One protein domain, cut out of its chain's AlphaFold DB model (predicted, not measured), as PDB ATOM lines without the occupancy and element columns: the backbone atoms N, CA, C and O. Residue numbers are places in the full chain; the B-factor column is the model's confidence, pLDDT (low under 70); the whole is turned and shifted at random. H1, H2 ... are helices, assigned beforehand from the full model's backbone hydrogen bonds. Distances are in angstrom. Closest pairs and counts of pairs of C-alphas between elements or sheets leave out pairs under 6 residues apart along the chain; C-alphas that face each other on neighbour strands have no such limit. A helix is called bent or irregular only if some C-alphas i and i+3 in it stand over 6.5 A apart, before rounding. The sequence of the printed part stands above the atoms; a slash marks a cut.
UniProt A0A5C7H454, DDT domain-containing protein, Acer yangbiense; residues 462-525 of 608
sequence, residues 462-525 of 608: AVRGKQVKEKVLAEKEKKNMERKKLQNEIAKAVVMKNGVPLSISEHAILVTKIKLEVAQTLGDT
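This is residues 462 to 525 of the 608 residues of the protein "DDT domain-containing protein" of Acer yangbiense (UniProt A0A5C7H454). A long helical hairpin with unequal legs: the long straight helix H1 comes first, and after a short link the shorter helix H2 folds back and crosses it slantwise. The first part of H1, residues 462 to 481, sticks out as a free arm that makes much of the length, and residues 519 to 525 stand free at the other end of the printed part. The printed part has 64 residues with two named helices, H1 then H2, and no named strand; the class is all helix. The whole is only just extended, close to loose, with a radius of gyration of the C-alphas of 16.1 A, and spans 54 by 23 by 16 A.

H1, residues 462 to 496, and H2, residues 504 to 523, form a helical hairpin. They touch, and the closest C-alphas, those of Leu 486 and Ile 514, are 6.9 A apart. H1 touches H2 with residues 482 to 490 alone. The two helices run opposite ways at a steep tilt of 44 degrees, and their centres are 15.4 A apart. In H1 and H2 every O i to N i+4 pair is within hydrogen-bond range.

H1 begins at C-alpha 462 at (163.100, 119.768, 137.553) and runs 51.2 A to C-alpha 496 at (165.913, 130.854, 187.485). H2 runs 28.8 A from Ile 504 to C-alpha 523 at (169.222, 142.596, 159.635). Neither helix is bent.

The two C-alphas farthest apart are those of Ala 462 and Asn 498, at 54.2 A. Without the stretches that stand free, the body has 37 residues and spans 27 by 19 by 12 A. The printed part has no cut, and the link from H1 to H2, 7 residues, is short. The mean pLDDT of the printed part is 77.3, and residues 520 to 525 are under 70.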
ATOM      1  N   ALA A 462     162.551 120.712 136.579       77.81
ATOM      2  CA  ALA A 462     163.100 119.768 137.553       77.81
ATOM      3  C   ALA A 462     164.277 120.350 138.363       77.81
ATOM      4  O   ALA A 462     164.427 120.016 139.542       77.81
ATOM      5  N   VAL A 463     165.092 121.235 137.775       81.12
ATOM      6  CA  VAL A 463     166.152 121.970 138.496       81.12
ATOM      7  C   VAL A 463     165.551 123.040 139.411       81.12
ATOM      8  O   VAL A 463     165.827 123.027 140.613       81.12
ATOM      9  N   ARG A 464     164.662 123.902 138.896       75.44
ATOM     10  CA  ARG A 464     163.969 124.933 139.701       75.44
ATOM     11  C   ARG A 464     163.196 124.315 140.869       75.44
ATOM     12  O   ARG A 464     163.287 124.781 142.002       75.44
ATOM     13  N   GLY A 465     162.505 123.201 140.628       74.38
ATOM     14  CA  GLY A 465     161.761 122.456 141.643       74.38
ATOM     15  C   GLY A 465     162.629 121.831 142.742       74.38
ATOM     16  O   GLY A 465     162.123 121.597 143.839       74.38
ATOM     17  N   LYS A 466     163.926 121.584 142.497       79.12
ATOM     18  CA  LYS A 466     164.890 121.218 143.552       79.12
ATOM     19  C   LYS A 466     165.287 122.447 144.370       79.12
ATOM     20  O   LYS A 466     165.137 122.411 145.586       79.12
ATOM     21  N   GLN A 467     165.670 123.540 143.709       77.31
ATOM     22  CA  GLN A 467     166.066 124.799 144.359       77.31
ATOM     23  C   GLN A 467     164.960 125.370 145.266       77.31
ATOM     24  O   GLN A 467     165.236 125.806 146.381       77.31
ATOM     25  N   VAL A 468     163.693 125.323 144.838       74.62
ATOM     26  CA  VAL A 468     162.555 125.759 145.669       74.62
ATOM     27  C   VAL A 468     162.362 124.845 146.883       74.62
ATOM     28  O   VAL A 468     162.155 125.338 147.989       74.62
ATOM     29  N   LYS A 469     162.480 123.517 146.724       77.06
ATOM     30  CA  LYS A 469     162.401 122.573 147.857       77.06
ATOM     31  C   LYS A 469     163.531 122.792 148.863       77.06
ATOM     32  O   LYS A 469     163.284 122.732 150.060       77.06
ATOM     33  N   GLU A 470     164.738 123.072 148.383       78.62
ATOM     34  CA  GLU A 470     165.915 123.376 149.198       78.62
ATOM     35  C   GLU A 470     165.732 124.673 150.003       78.62
ATOM     36  O   GLU A 470     165.902 124.663 151.221       78.62
ATOM     37  N   LYS A 471     165.245 125.753 149.372       83.12
ATOM     38  CA  LYS A 471     164.893 127.006 150.067       83.12
ATOM     39  C   LYS A 471     163.806 126.808 151.129       83.12
ATOM     40  O   LYS A 471     163.980 127.237 152.266       83.12
ATOM     41  N   VAL A 472     162.730 126.088 150.805       80.06
ATOM     42  CA  VAL A 472     161.644 125.775 151.759       80.06
ATOM     43  C   VAL A 472     162.131 124.892 152.919       80.06
ATOM     44  O   VAL A 472     161.629 125.015 154.039       80.06
ATOM     45  N   LEU A 473     163.116 124.015 152.696       80.06
ATOM     46  CA  LEU A 473     163.769 123.264 153.773       80.06
ATOM     47  C   LEU A 473     164.622 124.184 154.658       80.06
ATOM     48  O   LEU A 473     164.452 124.141 155.875       80.06
ATOM     49  N   ALA A 474     165.439 125.066 154.077       82.69
ATOM     50  CA  ALA A 474     166.249 126.030 154.825       82.69
ATOM     51  C   ALA A 474     165.392 126.984 155.686       82.69
ATOM     52  O   ALA A 474     165.679 127.179 156.867       82.69
ATOM     53  N   GLU A 475     164.283 127.510 155.155       73.69
ATOM     54  CA  GLU A 475     163.320 128.311 155.928       73.69
ATOM     55  C   GLU A 475     162.672 127.512 157.066       73.69
ATOM     56  O   GLU A 475     162.523 128.003 158.190       73.69
ATOM     57  N   LYS A 476     162.295 126.255 156.801       79.50
ATOM     58  CA  LYS A 476     161.718 125.355 157.807       79.50
ATOM     59  C   LYS A 476     162.726 125.030 158.912       79.50
ATOM     60  O   LYS A 476     162.335 124.937 160.075       79.50
ATOM     61  N   GLU A 477     164.004 124.883 158.581       82.62
ATOM     62  CA  GLU A 477     165.084 124.684 159.548       82.62
ATOM     63  C   GLU A 477     165.362 125.948 160.363       82.62
ATOM     64  O   GLU A 477     165.373 125.864 161.592       82.62
ATOM     65  N   LYS A 478     165.441 127.126 159.728       84.44
ATOM     66  CA  LYS A 478     165.539 128.433 160.405       84.44
ATOM     67  C   LYS A 478     164.404 128.629 161.420       84.44
ATOM     68  O   LYS A 478     164.659 128.829 162.608       84.44
ATOM     69  N   LYS A 479     163.155 128.404 161.001       77.00
ATOM     70  CA  LYS A 479     161.957 128.444 161.861       77.00
ATOM     71  C   LYS A 479     161.992 127.422 163.008       77.00
ATOM     72  O   LYS A 479     161.499 127.692 164.106       77.00
ATOM     73  N   ASN A 480     162.579 126.244 162.787       79.69
ATOM     74  CA  ASN A 480     162.786 125.247 163.842       79.69
ATOM     75  C   ASN A 480     163.898 125.658 164.824       79.69
ATOM     76  O   ASN A 480     163.778 125.379 166.018       79.69
ATOM     77  N   MET A 481     164.955 126.330 164.360       82.94
ATOM     78  CA  MET A 481     166.028 126.864 165.207       82.94
ATOM     79  C   MET A 481     165.538 128.028 166.074       82.94
ATOM     80  O   MET A 481     165.782 128.028 167.279       82.94
ATOM     81  N   GLU A 482     164.751 128.950 165.514       78.12
ATOM     82  CA  GLU A 482     164.058 130.008 166.264       78.12
ATOM     83  C   GLU A 482     163.150 129.422 167.359       78.12
ATOM     84  O   GLU A 482     163.210 129.837 168.520       78.12
ATOM     85  N   ARG A 483     162.364 128.385 167.025       78.88
ATOM     86  CA  ARG A 483     161.520 127.666 167.993       78.88
ATOM     87  C   ARG A 483     162.340 127.011 169.111       78.88
ATOM     88  O   ARG A 483     161.929 127.087 170.269       78.88
ATOM     89  N   LYS A 484     163.497 126.416 168.798       86.38
ATOM     90  CA  LYS A 484     164.426 125.858 169.798       86.38
ATOM     91  C   LYS A 484     165.035 126.948 170.690       86.38
ATOM     92  O   LYS A 484     165.039 126.770 171.905       86.38
ATOM     93  N   LYS A 485     165.483 128.088 170.135       84.25
ATOM     94  CA  LYS A 485     165.994 129.234 170.924       84.25
ATOM     95  C   LYS A 485     164.939 129.702 171.934       84.25
ATOM     96  O   LYS A 485     165.251 129.851 173.113       84.25
ATOM     97  N   LEU A 486     163.688 129.852 171.489       82.75
ATOM     98  CA  LEU A 486     162.566 130.223 172.353       82.75
ATOM     99  C   LEU A 486     162.329 129.203 173.480       82.75
ATOM    100  O   LEU A 486     162.205 129.595 174.637       82.75
ATOM    101  N   GLN A 487     162.307 127.902 173.173       83.19
ATOM    102  CA  GLN A 487     162.123 126.856 174.189       83.19
ATOM    103  C   GLN A 487     163.264 126.824 175.222       83.19
ATOM    104  O   GLN A 487     162.996 126.666 176.413       83.19
ATOM    105  N   ASN A 488     164.513 127.031 174.793       86.69
ATOM    106  CA  ASN A 488     165.676 127.035 175.681       86.69
ATOM    107  C   ASN A 488     165.662 128.219 176.665       86.69
ATOM    108  O   ASN A 488     165.891 128.023 177.858       86.69
ATOM    109  N   GLU A 489     165.353 129.436 176.201       82.00
ATOM    110  CA  GLU A 489     165.271 130.607 177.089       82.00
ATOM    111  C   GLU A 489     164.055 130.542 178.034       82.00
ATOM    112  O   GLU A 489     164.171 130.949 179.190       82.00
ATOM    113  N   ILE A 490     162.928 129.946 177.616       82.56
ATOM    114  CA  ILE A 490     161.803 129.645 178.525       82.56
ATOM    115  C   ILE A 490     162.250 128.679 179.634       82.56
ATOM    116  O   ILE A 490     162.002 128.945 180.810       82.56
ATOM    117  N   ALA A 491     162.935 127.582 179.289       83.31
ATOM    118  CA  ALA A 491     163.404 126.602 180.272       83.31
ATOM    119  C   ALA A 491     164.384 127.228 181.282       83.31
ATOM    120  O   ALA A 491     164.236 127.057 182.491       83.31
ATOM    121  N   LYS A 492     165.336 128.027 180.792       86.25
ATOM    122  CA  LYS A 492     166.306 128.791 181.590       86.25
ATOM    123  C   LYS A 492     165.630 129.779 182.550       86.25
ATOM    124  O   LYS A 492     166.007 129.837 183.718       86.25
ATOM    125  N   ALA A 493     164.600 130.496 182.099       79.44
ATOM    126  CA  ALA A 493     163.830 131.410 182.943       79.44
ATOM    127  C   ALA A 493     163.020 130.681 184.039       79.44
ATOM    128  O   ALA A 493     162.942 131.169 185.165       79.44
ATOM    129  N   VAL A 494     162.474 129.493 183.749       79.56
ATOM    130  CA  VAL A 494     161.801 128.642 184.753       79.56
ATOM    131  C   VAL A 494     162.798 128.088 185.781       79.56
ATOM    132  O   VAL A 494     162.506 128.098 186.976       79.56
ATOM    133  N   VAL A 495     164.003 127.683 185.360       83.06
ATOM    134  CA  VAL A 495     165.081 127.274 186.284       83.06
ATOM    135  C   VAL A 495     165.491 128.431 187.206       83.06
ATOM    136  O   VAL A 495     165.593 128.230 188.412       83.06
ATOM    137  N   MET A 496     165.632 129.652 186.679       80.25
ATOM    138  CA  MET A 496     165.913 130.854 187.485       80.25
ATOM    139  C   MET A 496     164.787 131.217 188.471       80.25
ATOM    140  O   MET A 496     165.047 131.880 189.471       80.25
ATOM    141  N   LYS A 497     163.552 130.753 188.236       79.88
ATOM    142  CA  LYS A 497     162.421 130.842 189.175       79.88
ATOM    143  C   LYS A 497     162.289 129.619 190.100       79.88
ATOM    144  O   LYS A 497     161.197 129.331 190.584       79.88
ATOM    145  N   ASN A 498     163.371 128.876 190.351       78.88
ATOM    146  CA  ASN A 498     163.373 127.657 191.177       78.88
ATOM    147  C   ASN A 498     162.350 126.594 190.709       78.88
ATOM    148  O   ASN A 498     161.795 125.855 191.519       78.88
ATOM    149  N   GLY A 499     162.066 126.534 189.403       70.94
ATOM    150  CA  GLY A 499     161.087 125.620 188.809       70.94
ATOM    151  C   GLY A 499     159.651 126.155 188.725       70.94
ATOM    152  O   GLY A 499     158.799 125.478 188.152       70.94
ATOM    153  N   VAL A 500     159.356 127.357 189.240       77.38
ATOM    154  CA  VAL A 500     158.016 127.960 189.125       77.38
ATOM    155  C   VAL A 500     157.752 128.393 187.670       77.38
ATOM    156  O   VAL A 500     158.558 129.139 187.104       77.38
ATOM    157  N   PRO A 501     156.630 127.975 187.044       74.00
ATOM    158  CA  PRO A 501     156.281 128.377 185.682       74.00
ATOM    159  C   PRO A 501     156.162 129.897 185.496       74.00
ATOM    160  O   PRO A 501     155.736 130.624 186.395       74.00
ATOM    161  N   LEU A 502     156.489 130.377 184.293       77.12
ATOM    162  CA  LEU A 502     156.254 131.770 183.904       77.12
ATOM    163  C   LEU A 502     154.754 132.069 183.802       77.12
ATOM    164  O   LEU A 502     153.974 131.250 183.312       77.12
ATOM    165  N   SER A 503     154.364 133.280 184.195       80.12
ATOM    166  CA  SER A 503     153.019 133.794 183.935       80.12
ATOM    167  C   SER A 503     152.828 134.167 182.456       80.12
ATOM    168  O   SER A 503     153.786 134.347 181.701       80.12
ATOM    169  N   ILE A 504     151.568 134.303 182.028       77.62
ATOM    170  CA  ILE A 504     151.207 134.575 180.624       77.62
ATOM    171  C   ILE A 504     151.810 135.905 180.127       77.62
ATOM    172  O   ILE A 504     152.271 135.982 178.986       77.62
ATOM    173  N   SER A 505     151.860 136.936 180.979       78.56
ATOM    174  CA  SER A 505     152.474 138.233 180.661       78.56
ATOM    175  C   SER A 505     153.995 138.137 180.512       78.56
ATOM    176  O   SER A 505     154.550 138.658 179.547       78.56
ATOM    177  N   GLU A 506     154.674 137.418 181.408       77.62
ATOM    178  CA  GLU A 506     156.125 137.196 181.335       77.62
ATOM    179  C   GLU A 506     156.513 136.401 180.084       77.62
ATOM    180  O   GLU A 506     157.471 136.757 179.396       77.62
ATOM    181  N   HIS A 507     155.733 135.375 179.732       80.88
ATOM    182  CA  HIS A 507     155.911 134.635 178.483       80.88
ATOM    183  C   HIS A 507     155.717 135.534 177.249       80.88
ATOM    184  O   HIS A 507     156.500 135.453 176.303       80.88
ATOM    185  N   ALA A 508     154.719 136.428 177.253       80.88
ATOM    186  CA  ALA A 508     154.511 137.381 176.161       80.88
ATOM    187  C   ALA A 508     155.699 138.350 175.996       80.88
ATOM    188  O   ALA A 508     156.171 138.538 174.873       80.88
ATOM    189  N   ILE A 509     156.231 138.887 177.103       82.00
ATOM    190  CA  ILE A 509     157.414 139.767 177.119       82.00
ATOM    191  C   ILE A 509     158.665 139.026 176.617       82.00
ATOM    192  O   ILE A 509     159.443 139.576 175.833       82.00
ATOM    193  N   LEU A 510     158.851 137.762 177.015       79.94
ATOM    194  CA  LEU A 510     159.968 136.940 176.547       79.94
ATOM    195  C   LEU A 510     159.879 136.688 175.031       79.94
ATOM    196  O   LEU A 510     160.873 136.829 174.318       79.94
ATOM    197  N   VAL A 511     158.678 136.389 174.520       77.81
ATOM    198  CA  VAL A 511     158.422 136.212 173.081       77.81
ATOM    199  C   VAL A 511     158.684 137.500 172.294       77.81
ATOM    200  O   VAL A 511     159.282 137.425 171.220       77.81
ATOM    201  N   THR A 512     158.286 138.679 172.789       80.62
ATOM    202  CA  THR A 512     158.585 139.945 172.093       80.62
ATOM    203  C   THR A 512     160.074 140.275 172.117       80.62
ATOM    204  O   THR A 512     160.605 140.663 171.079       80.62
ATOM    205  N   LYS A 513     160.776 140.047 173.238       82.06
ATOM    206  CA  LYS A 513     162.234 140.243 173.315       82.06
ATOM    207  C   LYS A 513     162.976 139.338 172.328       82.06
ATOM    208  O   LYS A 513     163.794 139.823 171.554       82.06
ATOM    209  N   ILE A 514     162.652 138.044 172.307       76.81
ATOM    210  CA  ILE A 514     163.319 137.068 171.432       76.81
ATOM    211  C   ILE A 514     163.031 137.357 169.953       76.81
ATOM    212  O   ILE A 514     163.941 137.235 169.138       76.81
ATOM    213  N   LYS A 515     161.818 137.808 169.596       77.25
ATOM    214  CA  LYS A 515     161.521 138.293 168.234       77.25
ATOM    215  C   LYS A 515     162.379 139.496 167.836       77.25
ATOM    216  O   LYS A 515     162.814 139.556 166.693       77.25
ATOM    217  N   LEU A 516     162.612 140.432 168.757       79.12
ATOM    218  CA  LEU A 516     163.386 141.649 168.497       79.12
ATOM    219  C   LEU A 516     164.886 141.333 168.350       79.12
ATOM    220  O   LEU A 516     165.497 141.769 167.380       79.12
ATOM    221  N   GLU A 517     165.440 140.475 169.215       73.50
ATOM    222  CA  GLU A 517     166.801 139.929 169.054       73.50
ATOM    223  C   GLU A 517     166.968 139.178 167.720       73.50
ATOM    224  O   GLU A 517     167.970 139.350 167.033       73.50
ATOM    225  N   VAL A 518     165.994 138.337 167.344       71.50
ATOM    226  CA  VAL A 518     166.026 137.594 166.071       71.50
ATOM    227  C   VAL A 518     165.977 138.557 164.884       71.50
ATOM    228  O   VAL A 518     166.775 138.402 163.965       71.50
ATOM    229  N   ALA A 519     165.115 139.579 164.920       70.25
ATOM    230  CA  ALA A 519     165.032 140.599 163.874       70.25
ATOM    231  C   ALA A 519     166.344 141.385 163.700       70.25
ATOM    232  O   ALA A 519     166.745 141.620 162.564       70.25
ATOM    233  N   GLN A 520     167.040 141.720 164.793       69.75
ATOM    234  CA  GLN A 520     168.374 142.334 164.741       69.75
ATOM    235  C   GLN A 520     169.375 141.405 164.038       69.75
ATOM    236  O   GLN A 520     169.903 141.767 162.993       69.75
ATOM    237  N   THR A 521     169.502 140.151 164.494       60.62
ATOM    238  CA  THR A 521     170.411 139.177 163.856       60.62
ATOM    239  C   THR A 521     170.040 138.811 162.410       60.62
ATOM    240  O   THR A 521     170.886 138.300 161.681       60.62
ATOM    241  N   LEU A 522     168.793 139.049 161.977       60.97
ATOM    242  CA  LEU A 522     168.400 138.951 160.565       60.97
ATOM    243  C   LEU A 522     168.870 140.163 159.758       60.97
ATOM    244  O   LEU A 522     169.364 139.969 158.654       60.97
ATOM    245  N   GLY A 523     168.726 141.381 160.288       50.47
ATOM    246  CA  GLY A 523     169.222 142.596 159.635       50.47
ATOM    247  C   GLY A 523     170.723 142.502 159.367       50.47
ATOM    248  O   GLY A 523     171.148 142.590 158.217       50.47
ATOM    249  N   ASP A 524     171.485 142.153 160.408       50.06
ATOM    250  CA  ASP A 524     172.943 141.968 160.365       50.06
ATOM    251  C   ASP A 524     173.408 140.849 159.402       50.06
ATOM    252  O   ASP A 524     174.600 140.717 159.141       50.06
ATOM    253  N   THR A 525     172.494 140.010 158.888       50.12
ATOM    254  CA  THR A 525     172.797 138.911 157.948       50.12
ATOM    255  C   THR A 525     172.104 139.034 156.586       50.12
ATOM    256  O   THR A 525     172.243 138.137 155.754       50.12
TER     257      THR A 525